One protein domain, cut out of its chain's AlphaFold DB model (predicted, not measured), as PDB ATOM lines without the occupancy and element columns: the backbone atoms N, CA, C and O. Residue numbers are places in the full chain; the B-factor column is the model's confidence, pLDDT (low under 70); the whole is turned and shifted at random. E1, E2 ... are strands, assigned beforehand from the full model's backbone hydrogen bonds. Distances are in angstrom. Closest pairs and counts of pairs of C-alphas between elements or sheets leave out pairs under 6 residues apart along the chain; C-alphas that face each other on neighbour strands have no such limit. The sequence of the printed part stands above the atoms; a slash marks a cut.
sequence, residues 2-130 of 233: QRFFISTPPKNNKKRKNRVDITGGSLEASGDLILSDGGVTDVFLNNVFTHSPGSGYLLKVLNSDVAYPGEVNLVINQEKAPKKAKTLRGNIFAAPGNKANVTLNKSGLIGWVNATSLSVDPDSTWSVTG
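This is residues 2 to 130 of the 233 residues of the protein "Pertactin domain-containing protein" of Candidatus Hamiltonella defensa (UniProt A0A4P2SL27). You are looking at a small three-sided solenoid, a chain wound in stacked turns: E1, E3, E5 and E8 line one wall, E2, E4, E6 and E9 the facing wall, and the short strands E7, E10 and E12 part of a third side. E11 bends round the corner between the first two walls, joining them into one curled sheet. The printed part has 129 residues with no named helix and twelve named strands, E1 to E12 in chain order, in two sheets, both parallel. Its class is all strand, though under half of the residues, 63, are in named elements. It is compact, with a radius of gyration of the C-alphas of 13.9 A, and spans 44 by 29 by 29 A, only just elongated.

Find C-alpha 4 at (204.442, 247.601, 391.344), where E1 begins and runs to residue 7. E2 takes residues 17 to 23 and is 19.7 A long. E3 follows at 34 to 37, then E4 at 40 to 46, 19.6 A, and E5 at 57 to 61. E6, residues 71 to 77, begins with C-alpha 71 at (189.646, 247.786, 390.099) and is 19.2 A long. E7 is residues 87 to 89, E8 91 to 94, and E9 99 to 105, 19.4 A. E10 is residues 108 to 110, E11 113 to 120, 12.7 A, and E12 125 to 128, ending at C-alpha 128 at (195.797, 235.212, 372.435).

Start with the large sheet, order E1, E3, E5, E8, E11, E9, E6, E4, E2; it is twisted, with E1 and E2 as edge strands. It is a folded sheet, bent back on itself: E1, E3, E5 and E8 face E9, E6, E4 and E2, with E11 as the hinge. Look at residue 116, where E11 bends by 111 degrees; its residues 113 to 114 pair with E8, N 114 and O 92 being 2.8 A apart, and its residues 117 to 120 with E9, N 119 and O 102 being 2.8 A apart. E6 and E4 are parallel at 10 degrees, with N 41 and O 71 at 2.8 A. E3 and E5 are parallel at 15 degrees, with N 36 and O 60 at 2.8 A. In the small sheet, order E7, E10, E12, E10 and E12 are parallel at 7 degrees, with N 127 and O 109 at 2.8 A. The two sheets form a sandwich, two sheets face to face, their strands at 56 degrees. Residues 26 to 27 pair with 49 to 50, parallel.

The C-alphas farthest apart, those of Asn 12 and Lys 83, are 44.6 A apart. The printed part has no cut and no long link. Mean pLDDT of the printed part is 89.5; look for values under 70 at residues 2 to 3, 7 to 16 and 64.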
ATOM      1  N   GLN A   2     212.234 245.764 389.642       62.59
ATOM      2  CA  GLN A   2     211.166 246.738 389.895       62.59
ATOM      3  C   GLN A   2     209.803 246.064 389.722       62.59
ATOM      4  O   GLN A   2     209.505 245.508 388.673       62.59
ATOM      5  N   ARG A   3     208.974 246.109 390.765       64.12
ATOM      6  CA  ARG A   3     207.621 245.540 390.784       64.12
ATOM      7  C   ARG A   3     206.658 246.565 391.369       64.12
ATOM      8  O   ARG A   3     207.022 247.233 392.339       64.12
ATOM      9  N   PHE A   4     205.451 246.680 390.819       73.50
ATOM     10  CA  PHE A   4     204.442 247.601 391.344       73.50
ATOM     11  C   PHE A   4     203.436 246.857 392.211       73.50
ATOM     12  O   PHE A   4     202.755 245.945 391.746       73.50
ATOM     13  N   PHE A   5     203.361 247.270 393.475       72.06
ATOM     14  CA  PHE A   5     202.415 246.756 394.458       72.06
ATOM     15  C   PHE A   5     201.398 247.847 394.756       72.06
ATOM     16  O   PHE A   5     201.758 248.927 395.220       72.06
ATOM     17  N   ILE A   6     200.131 247.553 394.487       70.19
ATOM     18  CA  ILE A   6     199.000 248.409 394.827       70.19
ATOM     19  C   ILE A   6     198.276 247.739 395.994       70.19
ATOM     20  O   ILE A   6     197.695 246.670 395.825       70.19
ATOM     21  N   SER A   7     198.328 248.351 397.178       63.59
ATOM     22  CA  SER A   7     197.658 247.858 398.387       63.59
ATOM     23  C   SER A   7     196.261 248.459 398.561       63.59
ATOM     24  O   SER A   7     195.993 249.570 398.090       63.59
ATOM     25  N   THR A   8     195.405 247.788 399.336       60.81
ATOM     26  CA  THR A   8     194.118 248.342 399.781       60.81
ATOM     27  C   THR A   8     194.284 249.730 400.418       60.81
ATOM     28  O   THR A   8     195.195 249.920 401.235       60.81
ATOM     29  N   PRO A   9     193.400 250.703 400.127       59.53
ATOM     30  CA  PRO A   9     193.379 251.957 400.867       59.53
ATOM     31  C   PRO A   9     193.004 251.717 402.345       59.53
ATOM     32  O   PRO A   9     192.272 250.774 402.649       59.53
ATOM     33  N   PRO A  10     193.439 252.583 403.284       58.72
ATOM     34  CA  PRO A  10     192.997 252.515 404.675       58.72
ATOM     35  C   PRO A  10     191.464 252.553 404.773       58.72
ATOM     36  O   PRO A  10     190.820 253.334 404.066       58.72
ATOM     37  N   LYS A  11     190.886 251.762 405.691       55.00
ATOM     38  CA  LYS A  11     189.432 251.497 405.827       55.00
ATOM     39  C   LYS A  11     188.530 252.750 405.830       55.00
ATOM     40  O   LYS A  11     187.371 252.681 405.421       55.00
ATOM     41  N   ASN A  12     189.067 253.915 406.194       55.12
ATOM     42  CA  ASN A  12     188.330 255.179 406.268       55.12
ATOM     43  C   ASN A  12     188.271 255.984 404.951       55.12
ATOM     44  O   ASN A  12     187.701 257.070 404.947       55.12
ATOM     45  N   ASN A  13     188.824 255.496 403.831       52.09
ATOM     46  CA  ASN A  13     188.948 256.284 402.593       52.09
ATOM     47  C   ASN A  13     188.397 255.571 401.343       52.09
ATOM     48  O   ASN A  13     189.106 255.307 400.373       52.09
ATOM     49  N   LYS A  14     187.081 255.318 401.337       52.69
ATOM     50  CA  LYS A  14     186.337 254.550 400.311       52.69
ATOM     51  C   LYS A  14     186.329 255.133 398.878       52.69
ATOM     52  O   LYS A  14     185.627 254.603 398.026       52.69
ATOM     53  N   LYS A  15     187.033 256.239 398.600       54.72
ATOM     54  CA  LYS A  15     186.940 256.990 397.326       54.72
ATOM     55  C   LYS A  15     188.277 257.413 396.707       54.72
ATOM     56  O   LYS A  15     188.271 258.137 395.715       54.72
ATOM     57  N   ARG A  16     189.429 257.020 397.264       64.62
ATOM     58  CA  ARG A  16     190.714 257.408 396.661       64.62
ATOM     59  C   ARG A  16     191.034 256.513 395.469       64.62
ATOM     60  O   ARG A  16     191.276 255.322 395.629       64.62
ATOM     61  N   LYS A  17     191.028 257.126 394.287       77.56
ATOM     62  CA  LYS A  17     191.578 256.565 393.059       77.56
ATOM     63  C   LYS A  17     193.086 256.790 393.079       77.56
ATOM     64  O   LYS A  17     193.526 257.938 393.138       77.56
ATOM     65  N   ASN A  18     193.865 255.719 393.073       85.88
ATOM     66  CA  ASN A  18     195.303 255.826 392.878       85.88
ATOM     67  C   ASN A  18     195.590 256.047 391.392       85.88
ATOM     68  O   ASN A  18     194.822 255.618 390.529       85.88
ATOM     69  N   ARG A  19     196.708 256.698 391.092       91.81
ATOM     70  CA  ARG A  19     197.166 256.900 389.723       91.81
ATOM     71  C   ARG A  19     198.666 256.654 389.648       91.81
ATOM     72  O   ARG A  19     199.412 257.172 390.476       91.81
ATOM     73  N   VAL A  20     199.077 255.861 388.666       93.50
ATOM     74  CA  VAL A  20     200.473 255.551 388.359       93.50
ATOM     75  C   VAL A  20     200.709 255.862 386.886       93.50
ATOM     76  O   VAL A  20     200.067 255.267 386.024       93.50
ATOM     77  N   ASP A  21     201.641 256.762 386.590       95.38
ATOM     78  CA  ASP A  21     202.068 257.077 385.227       95.38
ATOM     79  C   ASP A  21     203.548 256.722 385.068       95.38
ATOM     80  O   ASP A  21     204.402 257.214 385.806       95.38
ATOM     81  N   ILE A  22     203.861 255.876 384.089       94.00
ATOM     82  CA  ILE A  22     205.227 255.471 383.756       94.00
ATOM     83  C   ILE A  22     205.471 255.859 382.308       94.00
ATOM     84  O   ILE A  22     204.690 255.496 381.432       94.00
ATOM     85  N   THR A  23     206.541 256.614 382.058       94.56
ATOM     86  CA  THR A  23     206.887 257.083 380.715       94.56
ATOM     87  C   THR A  23     208.313 256.690 380.362       94.56
ATOM     88  O   THR A  23     209.247 257.055 381.073       94.56
ATOM     89  N   GLY A  24     208.485 255.978 379.247       91.12
ATOM     90  CA  GLY A  24     209.783 255.469 378.813       91.12
ATOM     91  C   GLY A  24     210.335 254.360 379.714       91.12
ATOM     92  O   GLY A  24     209.631 253.776 380.537       91.12
ATOM     93  N   GLY A  25     211.628 254.075 379.557       90.00
ATOM     94  CA  GLY A  25     212.345 253.105 380.385       90.00
ATOM     95  C   GLY A  25     211.891 251.655 380.188       90.00
ATOM     96  O   GLY A  25     211.260 251.300 379.189       90.00
ATOM     97  N   SER A  26     212.254 250.809 381.153       90.75
ATOM     98  CA  SER A  26     211.940 249.383 381.146       90.75
ATOM     99  C   SER A  26     211.463 248.892 382.507       90.75
ATOM    100  O   SER A  26     212.035 249.271 383.526       90.75
ATOM    101  N   LEU A  27     210.492 247.982 382.514       91.56
ATOM    102  CA  LEU A  27     210.033 247.277 383.706       91.56
ATOM    103  C   LEU A  27     210.412 245.798 383.641       91.56
ATOM    104  O   LEU A  27     210.288 245.150 382.597       91.56
ATOM    105  N   GLU A  28     210.867 245.269 384.773       92.12
ATOM    106  CA  GLU A  28     211.290 243.880 384.927       92.12
ATOM    107  C   GLU A  28     211.001 243.387 386.349       92.12
ATOM    108  O   GLU A  28     211.503 243.949 387.331       92.12
ATOM    109  N   ALA A  29     210.239 242.296 386.439       91.88
ATOM    110  CA  ALA A  29     209.865 241.645 387.686       91.88
ATOM    111  C   ALA A  29     210.041 240.122 387.587       91.88
ATOM    112  O   ALA A  29     209.604 239.511 386.615       91.88
ATOM    113  N   SER A  30     210.603 239.490 388.624       93.19
ATOM    114  CA  SER A  30     210.648 238.021 388.768       93.19
ATOM    115  C   SER A  30     209.303 237.415 389.159       93.19
ATOM    116  O   SER A  30     209.143 236.201 389.104       93.19
ATOM    117  N   GLY A  31     208.348 238.243 389.580       94.19
ATOM    118  CA  GLY A  31     206.975 237.850 389.871       94.19
ATOM    119  C   GLY A  31     206.009 238.529 388.911       94.19
ATOM    120  O   GLY A  31     206.289 238.644 387.718       94.19
ATOM    121  N   ASP A  32     204.887 238.995 389.458       95.25
ATOM    122  CA  ASP A  32     203.909 239.802 388.728       95.25
ATOM    123  C   ASP A  32     204.503 241.190 388.427       95.25
ATOM    124  O   ASP A  32     205.190 241.768 389.279       95.25
ATOM    125  N   LEU A  33     204.240 241.747 387.237       95.50
ATOM    126  CA  LEU A  33     204.702 243.106 386.919       95.50
ATOM    127  C   LEU A  33     203.892 244.158 387.685       95.50
ATOM    128  O   LEU A  33     204.458 245.057 388.315       95.50
ATOM    129  N   ILE A  34     202.564 244.017 387.636       94.94
ATOM    130  CA  ILE A  34     201.601 244.833 388.368       94.94
ATOM    131  C   ILE A  34     200.722 243.894 389.193       94.94
ATOM    132  O   ILE A  34     199.957 243.101 388.639       94.94
ATOM    133  N   LEU A  35     200.810 244.017 390.515       93.88
ATOM    134  CA  LEU A  35     199.936 243.328 391.456       93.88
ATOM    135  C   LEU A  35     199.051 244.356 392.159       93.88
ATOM    136  O   LEU A  35     199.552 245.265 392.825       93.88
ATOM    137  N   SER A  36     197.738 244.195 392.028       91.00
ATOM    138  CA  SER A  36     196.757 244.920 392.826       91.00
ATOM    139  C   SER A  36     196.096 243.979 393.809       91.00
ATOM    140  O   SER A  36     195.553 242.947 393.430       91.00
ATOM    141  N   ASP A  37     196.137 244.380 395.067       84.88
ATOM    142  CA  ASP A  37     195.537 243.687 396.192       84.88
ATOM    143  C   ASP A  37     194.329 244.489 396.702       84.88
ATOM    144  O   ASP A  37     194.149 244.669 397.893       84.88
ATOM    145  N   GLY A  38     193.555 245.092 395.794       81.31
ATOM    146  CA  GLY A  38     192.391 245.918 396.128       81.31
ATOM    147  C   GLY A  38     192.526 247.403 395.775       81.31
ATOM    148  O   GLY A  38     193.564 247.880 395.306       81.31
ATOM    149  N   GLY A  39     191.435 248.143 396.001       83.88
ATOM    150  CA  GLY A  39     191.324 249.570 395.678       83.88
ATOM    151  C   GLY A  39     191.171 249.875 394.181       83.88
ATOM    152  O   GLY A  39     191.313 249.004 393.328       83.88
ATOM    153  N   VAL A  40     190.882 251.140 393.853       88.06
ATOM    154  CA  VAL A  40     190.737 251.596 392.459       88.06
ATOM    155  C   VAL A  40     192.016 252.296 392.015       88.06
ATOM    156  O   VAL A  40     192.431 253.266 392.652       88.06
ATOM    157  N   THR A  41     192.631 251.841 390.925       91.19
ATOM    158  CA  THR A  41     193.890 252.406 390.420       91.19
ATOM    159  C   THR A  41     193.883 252.559 388.908       91.19
ATOM    160  O   THR A  41     193.586 251.612 388.186       91.19
ATOM    161  N   ASP A  42     194.275 253.736 388.428       95.12
ATOM    162  CA  ASP A  42     194.653 253.920 387.031       95.12
ATOM    163  C   ASP A  42     196.158 253.709 386.868       95.12
ATOM    164  O   ASP A  42     196.956 254.281 387.614       95.12
ATOM    165  N   VAL A  43     196.547 252.914 385.877       96.88
ATOM    166  CA  VAL A  43     197.943 252.674 385.516       96.88
ATOM    167  C   VAL A  43     198.134 253.019 384.048       96.88
ATOM    168  O   VAL A  43     197.499 252.426 383.180       96.88
ATOM    169  N   PHE A  44     199.039 253.947 383.764       97.19
ATOM    170  CA  PHE A  44     199.396 254.364 382.413       97.19
ATOM    171  C   PHE A  44     200.835 253.952 382.113       97.19
ATOM    172  O   PHE A  44     201.774 254.441 382.742       97.19
ATOM    173  N   LEU A  45     201.012 253.067 381.133       96.50
ATOM    174  CA  LEU A  45     202.316 252.682 380.597       96.50
ATOM    175  C   LEU A  45     202.519 253.388 379.254       96.50
ATOM    176  O   LEU A  45     201.982 252.955 378.238       96.50
ATOM    177  N   ASN A  46     203.282 254.480 379.251       96.69
ATOM    178  CA  ASN A  46     203.540 255.316 378.081       96.69
ATOM    179  C   ASN A  46     204.937 255.048 377.510       96.69
ATOM    180  O   ASN A  46     205.941 255.535 378.023       96.69
ATOM    181  N   ASN A  47     205.017 254.324 376.401       95.44
ATOM    182  CA  ASN A  47     206.265 253.974 375.722       95.44
ATOM    183  C   ASN A  47     207.235 253.182 376.613       95.44
ATOM    184  O   ASN A  47     208.447 253.389 376.574       95.44
ATOM    185  N   VAL A  48     206.683 252.313 377.460       93.38
ATOM    186  CA  VAL A  48     207.431 251.520 378.441       93.38
ATOM    187  C   VAL A  48     207.765 250.161 377.842       93.38
ATOM    188  O   VAL A  48     206.865 249.461 377.376       93.38
ATOM    189  N   PHE A  49     209.035 249.762 377.896       91.69
ATOM    190  CA  PHE A  49     209.438 248.398 377.564       91.69
ATOM    191  C   PHE A  49     209.153 247.460 378.743       91.69
ATOM    192  O   PHE A  49     209.513 247.771 379.875       91.69
ATOM    193  N   THR A  50     208.543 246.298 378.511       90.81
ATOM    194  CA  THR A  50     208.372 245.291 379.568       90.81
ATOM    195  C   THR A  50     209.086 244.001 379.202       90.81
ATOM    196  O   THR A  50     208.960 243.484 378.091       90.81
ATOM    197  N   HIS A  51     209.840 243.470 380.160       90.25
ATOM    198  CA  HIS A  51     210.312 242.095 380.092       90.25
ATOM    199  C   HIS A  51     209.172 241.147 380.463       90.25
ATOM    200  O   HIS A  51     208.228 241.538 381.155       90.25
ATOM    201  N   SER A  52     209.263 239.896 380.009       90.38
ATOM    202  CA  SER A  52     208.330 238.849 380.424       90.38
ATOM    203  C   SER A  52     208.339 238.737 381.957       90.38
ATOM    204  O   SER A  52     209.403 238.478 382.521       90.38
ATOM    205  N   PRO A  53     207.195 238.931 382.637       94.19
ATOM    206  CA  PRO A  53     207.126 238.815 384.089       94.19
ATOM    207  C   PRO A  53     207.440 237.381 384.512       94.19
ATOM    208  O   PRO A  53     206.942 236.439 383.892       94.19
ATOM    209  N   GLY A  54     208.235 237.195 385.564       94.88
ATOM    210  CA  GLY A  54     208.661 235.857 385.984       94.88
ATOM    211  C   GLY A  54     207.518 234.970 386.500       94.88
ATOM    212  O   GLY A  54     207.602 233.752 386.381       94.88
ATOM    213  N   SER A  55     206.407 235.552 386.975       94.88
ATOM    214  CA  SER A  55     205.177 234.800 387.287       94.88
ATOM    215  C   SER A  55     204.278 234.551 386.069       94.88
ATOM    216  O   SER A  55     203.270 233.853 386.174       94.88
ATOM    217  N   GLY A  56     204.587 235.182 384.935       96.06
ATOM    218  CA  GLY A  56     203.754 235.200 383.741       96.06
ATOM    219  C   GLY A  56     202.618 236.227 383.752       96.06
ATOM    220  O   GLY A  56     201.908 236.305 382.753       96.06
ATOM    221  N   TYR A  57     202.424 237.027 384.808       97.44
ATOM    222  CA  TYR A  57     201.355 238.036 384.861       97.44
ATOM    223  C   TYR A  57     201.866 239.455 384.619       97.44
ATOM    224  O   TYR A  57     202.675 239.987 385.382       97.44
ATOM    225  N   LEU A  58     201.323 240.094 383.580       97.50
ATOM    226  CA  LEU A  58     201.483 241.528 383.361       97.50
ATOM    227  C   LEU A  58     200.649 242.313 384.383       97.50
ATOM    228  O   LEU A  58     201.141 243.262 384.988       97.50
ATOM    229  N   LEU A  59     199.404 241.883 384.600       97.94
ATOM    230  CA  LEU A  59     198.503 242.441 385.601       97.94
ATOM    231  C   LEU A  59     197.793 241.313 386.339       97.94
ATOM    232  O   LEU A  59     197.152 240.461 385.719       97.94
ATOM    233  N   LYS A  60     197.849 241.364 387.667       96.62
ATOM    234  CA  LYS A  60     197.105 240.479 388.554       96.62
ATOM    235  C   LYS A  60     196.331 241.313 389.571       96.62
ATOM    236  O   LYS A  60     196.932 242.023 390.370       96.62
ATOM    237  N   VAL A  61     195.005 241.248 389.526       95.50
ATOM    238  CA  VAL A  61     194.104 241.909 390.480       95.50
ATOM    239  C   VAL A  61     193.503 240.840 391.386       95.50
ATOM    240  O   VAL A  61     192.728 239.995 390.933       95.50
ATOM    241  N   LEU A  62     193.905 240.838 392.651       90.25
ATOM    242  CA  LEU A  62     193.506 239.865 393.660       90.25
ATOM    243  C   LEU A  62     192.389 240.392 394.561       90.25
ATOM    244  O   LEU A  62     192.117 241.588 394.626       90.25
ATOM    245  N   ASN A  63     191.732 239.450 395.239       76.12
ATOM    246  CA  ASN A  63     190.697 239.701 396.233       76.12
ATOM    247  C   ASN A  63     191.267 239.475 397.641       76.12
ATOM    248  O   ASN A  63     191.130 238.380 398.184       76.12
ATOM    249  N   SER A  64     191.942 240.466 398.215       68.81
ATOM    250  CA  SER A  64     192.394 240.384 399.611       68.81
ATOM    251  C   SER A  64     191.410 240.989 400.607       68.81
ATOM    252  O   SER A  64     191.442 240.620 401.779       68.81
ATOM    253  N   ASP A  65     190.497 241.858 400.160       73.56
ATOM    254  CA  ASP A  65     189.438 242.420 400.995       73.56
ATOM    255  C   ASP A  65     188.121 242.546 400.211       73.56
ATOM    256  O   ASP A  65     187.958 243.416 399.351       73.56
ATOM    257  N   VAL A  66     187.141 241.701 400.547       72.12
ATOM    258  CA  VAL A  66     185.801 241.703 399.932       72.12
ATOM    259  C   VAL A  66     185.044 243.020 400.130       72.12
ATOM    260  O   VAL A  66     184.131 243.316 399.359       72.12
ATOM    261  N   ALA A  67     185.404 243.827 401.135       76.88
ATOM    262  CA  ALA A  67     184.817 245.149 401.339       76.88
ATOM    263  C   ALA A  67     185.400 246.209 400.385       76.88
ATOM    264  O   ALA A  67     184.780 247.259 400.188       76.88
ATOM    265  N   TYR A  68     186.565 245.940 399.787       76.06
ATOM    266  CA  TYR A  68     187.298 246.856 398.911       76.06
ATOM    267  C   TYR A  68     187.849 246.122 397.679       76.06
ATOM    268  O   TYR A  68     189.071 246.022 397.522       76.06
ATOM    269  N   PRO A  69     186.969 245.641 396.778       84.06
ATOM    270  CA  PRO A  69     187.408 244.943 395.579       84.06
ATOM    271  C   PRO A  69     188.365 245.812 394.756       84.06
ATOM    272  O   PRO A  69     188.219 247.035 394.662       84.06
ATOM    273  N   GLY A  70     189.354 245.159 394.158       89.19
ATOM    274  CA  GLY A  70     190.309 245.766 393.251       89.19
ATOM    275  C   GLY A  70     189.665 246.137 391.923       89.19
ATOM    276  O   GLY A  70     188.951 245.343 391.310       89.19
ATOM    277  N   GLU A  71     189.954 247.341 391.451       92.94
ATOM    278  CA  GLU A  71     189.646 247.786 390.099       92.94
ATOM    279  C   GLU A  71     190.882 248.464 389.515       92.94
ATOM    280  O   GLU A  71     191.288 249.536 389.963       92.94
ATOM    281  N   VAL A  72     191.490 247.838 388.508       96.06
ATOM    282  CA  VAL A  72     192.630 248.417 387.792       96.06
ATOM    283  C   VAL A  72     192.209 248.814 386.386       96.06
ATOM    284  O   VAL A  72     191.758 247.970 385.612       96.06
ATOM    285  N   ASN A  73     192.407 250.087 386.050       97.81
ATOM    286  CA  ASN A  73     192.315 250.591 384.684       97.81
ATOM    287  C   ASN A  73     193.733 250.716 384.125       97.81
ATOM    288  O   ASN A  73     194.458 251.649 384.464       97.81
ATOM    289  N   LEU A  74     194.143 249.754 383.303       98.44
ATOM    290  CA  LEU A  74     195.460 249.716 382.684       98.44
ATOM    291  C   LEU A  74     195.380 250.260 381.257       98.44
ATOM    292  O   LEU A  74     194.720 249.681 380.398       98.44
ATOM    293  N   VAL A  75     196.105 251.340 380.987       98.56
ATOM    294  CA  VAL A  75     196.260 251.910 379.649       98.56
ATOM    295  C   VAL A  75     197.690 251.685 379.182       98.56
ATOM    296  O   VAL A  75     198.639 252.185 379.786       98.56
ATOM    297  N   ILE A  76     197.841 250.939 378.091       98.19
ATOM    298  CA  ILE A  76     199.123 250.678 377.443       98.19
ATOM    299  C   ILE A  76     199.180 251.543 376.188       98.19
ATOM    300  O   ILE A  76     198.461 251.300 375.224       98.19
ATOM    301  N   ASN A  77     200.029 252.565 376.211       97.62
ATOM    302  CA  ASN A  77     200.202 253.518 375.124       97.62
ATOM    303  C   ASN A  77     201.618 253.402 374.558       97.62
ATOM    304  O   ASN A  77     202.583 253.753 375.232       97.62
ATOM    305  N   GLN A  78     201.752 252.916 373.326       96.75
ATOM    306  CA  GLN A  78     203.052 252.659 372.691       96.75
ATOM    307  C   GLN A  78     203.240 253.473 371.397       96.75
ATOM    308  O   GLN A  78     203.955 253.057 370.479       96.75
ATOM    309  N   GLU A  79     202.620 254.658 371.338       94.19
ATOM    310  CA  GLU A  79     202.678 255.617 370.224       94.19
ATOM    311  C   GLU A  79     204.098 255.790 369.662       94.19
ATOM    312  O   GLU A  79     204.345 255.551 368.477       94.19
ATOM    313  N   LYS A  80     205.046 256.148 370.536       93.56
ATOM    314  CA  LYS A  80     206.428 256.518 370.193       93.56
ATOM    315  C   LYS A  80     207.438 255.406 370.475       93.56
ATOM    316  O   LYS A  80     208.636 255.610 370.298       93.56
ATOM    317  N   ALA A  81     206.989 254.248 370.950       89.19
ATOM    318  CA  ALA A  81     207.892 253.168 371.307       89.19
ATOM    319  C   ALA A  81     208.504 252.501 370.064       89.19
ATOM    320  O   ALA A  81     207.831 252.348 369.039       89.19
ATOM    321  N   PRO A  82     209.769 252.046 370.136       86.94
ATOM    322  CA  PRO A  82     210.363 251.267 369.058       86.94
ATOM    323  C   PRO A  82     209.602 249.948 368.877       86.94
ATOM    324  O   PRO A  82     209.067 249.393 369.836       86.94
ATOM    325  N   LYS A  83     209.605 249.391 367.658       84.38
ATOM    326  CA  LYS A  83     208.832 248.183 367.295       84.38
ATOM    327  C   LYS A  83     208.971 247.028 368.302       84.38
ATOM    328  O   LYS A  83     207.980 246.386 368.625       84.38
ATOM    329  N   LYS A  84     210.179 246.795 368.833       76.81
ATOM    330  CA  LYS A  84     210.456 245.742 369.829       76.81
ATOM    331  C   LYS A  84     209.777 245.971 371.187       76.81
ATOM    332  O   LYS A  84     209.523 245.000 371.887       76.81
ATOM    333  N   ALA A  85     209.496 247.223 371.548       79.75
ATOM    334  CA  ALA A  85     208.862 247.600 372.809       79.75
ATOM    335  C   ALA A  85     207.353 247.840 372.697       79.75
ATOM    336  O   ALA A  85     206.673 247.886 373.716       79.75
ATOM    337  N   LYS A  86     206.813 247.928 371.473       90.44
ATOM    338  CA  LYS A  86     205.372 248.113 371.264       90.44
ATOM    339  C   LYS A  86     204.532 246.964 371.810       90.44
ATOM    340  O   LYS A  86     203.359 247.171 372.079       90.44
ATOM    341  N   THR A  87     205.101 245.765 371.944       94.38
ATOM    342  CA  THR A  87     204.385 244.565 372.392       94.38
ATOM    343  C   THR A  87     204.802 244.156 373.796       94.38
ATOM    344  O   THR A  87     205.956 243.794 374.020       94.38
ATOM    345  N   LEU A  88     203.842 244.154 374.715       96.00
ATOM    346  CA  LEU A  88     204.010 243.686 376.083       96.00
ATOM    347  C   LEU A  88     203.680 242.194 376.162       96.00
ATOM    348  O   LEU A  88     202.812 241.689 375.447       96.00
ATOM    349  N   ARG A  89     204.379 241.485 377.050       94.88
ATOM    350  CA  ARG A  89     204.156 240.061 377.328       94.88
ATOM    351  C   ARG A  89     203.633 239.864 378.740       94.88
ATOM    352  O   ARG A  89     204.090 240.529 379.667       94.88
ATOM    353  N   GLY A  90     202.732 238.903 378.889       96.81
ATOM    354  CA  GLY A  90     202.195 238.472 380.170       96.81
ATOM    355  C   GLY A  90     200.673 238.472 380.186       96.81
ATOM    356  O   GLY A  90     200.010 239.180 379.433       96.81
ATOM    357  N   ASN A  91     200.130 237.659 381.077       98.19
ATOM    358  CA  ASN A  91     198.701 237.447 381.211       98.19
ATOM    359  C   ASN A  91     198.053 238.569 382.022       98.19
ATOM    360  O   ASN A  91     198.689 239.184 382.886       98.19
ATOM    361  N   ILE A  92     196.769 238.794 381.768       98.69
ATOM    362  CA  ILE A  92     195.927 239.691 382.558       98.69
ATOM    363  C   ILE A  92     194.937 238.837 383.341       98.69
ATOM    364  O   ILE A  92     194.225 238.022 382.757       98.69
ATOM    365  N   PHE A  93     194.862 239.040 384.651       98.19
ATOM    366  CA  PHE A  93     193.955 238.293 385.513       98.19
ATOM    367  C   PHE A  93     193.297 239.187 386.558       98.19
ATOM    368  O   PHE A  93     193.983 239.893 387.296       98.19
ATOM    369  N   ALA A  94     191.974 239.095 386.671       97.31
ATOM    370  CA  ALA A  94     191.205 239.610 387.793       97.31
ATOM    371  C   ALA A  94     190.477 238.461 388.503       97.31
ATOM    372  O   ALA A  94     189.699 237.730 387.889       97.31
ATOM    373  N   ALA A  95     190.715 238.309 389.806       94.81
ATOM    374  CA  ALA A  95     190.004 237.340 390.631       94.81
ATOM    375  C   ALA A  95     188.505 237.700 390.740       94.81
ATOM    376  O   ALA A  95     188.164 238.886 390.670       94.81
ATOM    377  N   PRO A  96     187.604 236.724 390.975       91.62
ATOM    378  CA  PRO A  96     186.173 236.982 391.134       91.62
ATOM    379  C   PRO A  96     185.875 238.115 392.126       91.62
ATOM    380  O   PRO A  96     186.467 238.184 393.203       91.62
ATOM    381  N   GLY A  97     184.959 239.007 391.742       90.38
ATOM    382  CA  GLY A  97     184.620 240.219 392.500       90.38
ATOM    383  C   GLY A  97     185.473 241.447 392.159       90.38
ATOM    384  O   GLY A  97     185.042 242.562 392.436       90.38
ATOM    385  N   ASN A  98     186.617 241.267 391.493       93.81
ATOM    386  CA  ASN A  98     187.501 242.354 391.069       93.81
ATOM    387  C   ASN A  98     187.348 242.675 389.584       93.81
ATOM    388  O   ASN A  98     186.703 241.953 388.818       93.81
ATOM    389  N   LYS A  99     187.977 243.775 389.172       95.75
ATOM    390  CA  LYS A  99     187.941 244.265 387.801       95.75
ATOM    391  C   LYS A  99     189.335 244.599 387.292       95.75
ATOM    392  O   LYS A  99     190.137 245.243 387.963       95.75
ATOM    393  N   ALA A 100     189.567 244.215 386.047       98.38
ATOM    394  CA  ALA A 100     190.632 244.746 385.217       98.38
ATOM    395  C   ALA A 100     189.986 245.301 383.945       98.38
ATOM    396  O   ALA A 100     189.226 244.592 383.280       98.38
ATOM    397  N   ASN A 101     190.261 246.563 383.639       98.75
ATOM    398  CA  ASN A 101     189.877 247.221 382.398       98.75
ATOM    399  C   ASN A 101     191.166 247.578 381.667       98.75
ATOM    400  O   ASN A 101     191.999 248.296 382.219       98.75
ATOM    401  N   VAL A 102     191.358 247.044 380.465       98.88
ATOM    402  CA  VAL A 102     192.610 247.198 379.719       98.88
ATOM    403  C   VAL A 102     192.352 247.923 378.408       98.88
ATOM    404  O   VAL A 102     191.464 247.543 377.649       98.88
ATOM    405  N   THR A 103     193.166 248.931 378.116       98.94
ATOM    406  CA  THR A 103     193.168 249.639 376.834       98.94
ATOM    407  C   THR A 103     194.521 249.462 376.169       98.94
ATOM    408  O   THR A 103     195.541 249.881 376.719       98.94
ATOM    409  N   LEU A 104     194.518 248.870 374.977       98.88
ATOM    410  CA  LEU A 104     195.660 248.839 374.072       98.88
ATOM    411  C   LEU A 104     195.542 250.021 373.106       98.88
ATOM    412  O   LEU A 104     194.544 250.133 372.397       98.88
ATOM    413  N   ASN A 105     196.541 250.903 373.115       98.25
ATOM    414  CA  ASN A 105     196.629 252.082 372.255       98.25
ATOM    415  C   ASN A 105     197.960 252.056 371.489       98.25
ATOM    416  O   ASN A 105     199.037 252.212 372.087       98.25
ATOM    417  N   LYS A 106     197.881 251.792 370.180       97.62
ATOM    418  CA  LYS A 106     199.027 251.549 369.286       97.62
ATOM    419  C   LYS A 106     200.031 250.544 369.847       97.62
ATOM    420  O   LYS A 106     201.247 250.761 369.786       97.62
ATOM    421  N   SER A 107     199.525 249.474 370.458       97.94
ATOM    422  CA  SER A 107     200.300 248.556 371.295       97.94
ATOM    423  C   SER A 107     199.951 247.086 371.060       97.94
ATOM    424  O   SER A 107     198.889 246.730 370.563       97.94
ATOM    425  N   GLY A 108     200.878 246.206 371.418       97.81
ATOM    426  CA  GLY A 108     200.704 244.765 371.372       97.81
ATOM    427  C   GLY A 108     200.551 244.171 372.769       97.81
ATOM    428  O   GLY A 108     201.238 244.600 373.697       97.81
ATOM    429  N   LEU A 109     199.730 243.134 372.898       98.19
ATOM    430  CA  LEU A 109     199.687 242.254 374.066       98.19
ATOM    431  C   LEU A 109     199.851 240.803 373.614       98.19
ATOM    432  O   LEU A 109     199.115 240.352 372.745       98.19
ATOM    433  N   ILE A 110     200.775 240.067 374.228       97.06
ATOM    434  CA  ILE A 110     200.882 238.609 374.097       97.06
ATOM    435  C   ILE A 110     200.573 237.992 375.460       97.06
ATOM    436  O   ILE A 110     201.357 238.140 376.402       97.06
ATOM    437  N   GLY A 111     199.444 237.294 375.552       96.94
ATOM    438  CA  GLY A 111     198.993 236.626 376.771       96.94
ATOM    439  C   GLY A 111     197.517 236.240 376.711       96.94
ATOM    440  O   GLY A 111     196.768 236.713 375.850       96.94
ATOM    441  N   TRP A 112     197.079 235.406 377.652       98.00
ATOM    442  CA  TRP A 112     195.653 235.181 377.888       98.00
ATOM    443  C   TRP A 112     195.088 236.259 378.819       98.00
ATOM    444  O   TRP A 112     195.814 236.893 379.594       98.00
ATOM    445  N   VAL A 113     193.777 236.485 378.730       98.81
ATOM    446  CA  VAL A 113     193.097 237.559 379.464       98.81
ATOM    447  C   VAL A 113     191.865 237.023 380.184       98.81
ATOM    448  O   VAL A 113     190.950 236.498 379.558       98.81
ATOM    449  N   ASN A 114     191.822 237.212 381.501       98.69
ATOM    450  CA  ASN A 114     190.617 237.119 382.320       98.69
ATOM    451  C   ASN A 114     190.361 238.485 382.971       98.69
ATOM    452  O   ASN A 114     191.054 238.861 383.920       98.69
ATOM    453  N   ALA A 115     189.422 239.254 382.422       98.44
ATOM    454  CA  ALA A 115     189.232 240.651 382.799       98.44
ATOM    455  C   ALA A 115     187.780 241.131 382.626       98.44
ATOM    456  O   ALA A 115     186.911 240.447 382.088       98.44
ATOM    457  N   THR A 116     187.496 242.343 383.107       98.75
ATOM    458  CA  THR A 116     186.190 242.981 382.900       98.75
ATOM    459  C   THR A 116     186.077 243.513 381.482       98.75
ATOM    460  O   THR A 116     185.116 243.186 380.789       98.75
ATOM    461  N   SER A 117     187.059 244.286 381.027       98.88
ATOM    462  CA  SER A 117     187.046 244.817 379.669       98.88
ATOM    463  C   SER A 117     188.423 244.836 379.022       98.88
ATOM    464  O   SER A 117     189.441 244.991 379.700       98.88
ATOM    465  N   LEU A 118     188.426 244.686 377.700       98.94
ATOM    466  CA  LEU A 118     189.575 244.934 376.843       98.94
ATOM    467  C   LEU A 118     189.126 245.795 375.658       98.94
ATOM    468  O   LEU A 118     188.155 245.462 374.979       98.94
ATOM    469  N   SER A 119     189.838 246.891 375.418       98.94
ATOM    470  CA  SER A 119     189.723 247.710 374.214       98.94
ATOM    471  C   SER A 119     190.998 247.566 373.396       98.94
ATOM    472  O   SER A 119     192.087 247.836 373.903       98.94
ATOM    473  N   VAL A 120     190.860 247.159 372.137       98.94
ATOM    474  CA  VAL A 120     191.953 247.040 371.166       98.94
ATOM    475  C   VAL A 120     191.731 248.106 370.103       98.94
ATOM    476  O   VAL A 120     190.787 247.987 369.323       98.94
ATOM    477  N   ASP A 121     192.544 249.163 370.107       98.69
ATOM    478  CA  ASP A 121     192.444 250.231 369.105       98.69
ATOM    479  C   ASP A 121     192.891 249.758 367.703       98.69
ATOM    480  O   ASP A 121     193.490 248.683 367.590       98.69
ATOM    481  N   PRO A 122     192.621 250.533 366.631       98.62
ATOM    482  CA  PRO A 122     192.923 250.130 365.252       98.62
ATOM    483  C   PRO A 122     194.379 249.725 364.985       98.62
ATOM    484  O   PRO A 122     194.643 248.856 364.157       98.62
ATOM    485  N   ASP A 123     195.320 250.323 365.714       97.75
ATOM    486  CA  ASP A 123     196.762 250.110 365.572       97.75
ATOM    487  C   ASP A 123     197.321 249.113 366.609       97.75
ATOM    488  O   ASP A 123     198.543 248.965 366.750       97.75
ATOM    489  N   SER A 124     196.450 248.436 367.363       98.69
ATOM    490  CA  SER A 124     196.828 247.456 368.379       98.69
ATOM    491  C   SER A 124     196.617 246.019 367.927       98.69
ATOM    492  O   SER A 124     195.799 245.693 367.063       98.69
ATOM    493  N   THR A 125     197.373 245.118 368.551       98.69
ATOM    494  CA  THR A 125     197.216 243.675 368.368       98.69
ATOM    495  C   THR A 125     197.175 242.964 369.710       98.69
ATOM    496  O   THR A 125     198.067 243.126 370.539       98.69
ATOM    497  N   TRP A 126     196.175 242.115 369.907       98.81
ATOM    498  CA  TRP A 126     196.170 241.140 370.988       98.81
ATOM    499  C   TRP A 126     196.416 239.741 370.422       98.81
ATOM    500  O   TRP A 126     195.606 239.221 369.661       98.81
ATOM    501  N   SER A 127     197.545 239.146 370.803       97.94
ATOM    502  CA  SER A 127     197.919 237.766 370.512       97.94
ATOM    503  C   SER A 127     197.494 236.870 371.678       97.94
ATOM    504  O   SER A 127     198.088 236.900 372.762       97.94
ATOM    505  N   VAL A 128     196.426 236.106 371.461       97.81
ATOM    506  CA  VAL A 128     195.797 235.212 372.435       97.81
ATOM    507  C   VAL A 128     196.638 233.945 372.562       97.81
ATOM    508  O   VAL A 128     196.813 233.204 371.596       97.81
ATOM    509  N   THR A 129     197.148 233.683 373.766       95.69
ATOM    510  CA  THR A 129     198.028 232.530 374.046       95.69
ATOM    511  C   THR A 129     197.322 231.385 374.779       95.69
ATOM    512  O   THR A 129     197.970 230.423 375.183       95.69
ATOM    513  N   GLY A 130     196.025 231.519 375.058       95.25
ATOM    514  CA  GLY A 130     195.248 230.529 375.802       95.25
ATOM    515  C   GLY A 130     193.844 231.018 376.171       95.25
ATOM    516  O   GLY A 130     193.496 232.170 375.870       95.25
TER     517      GLY A 130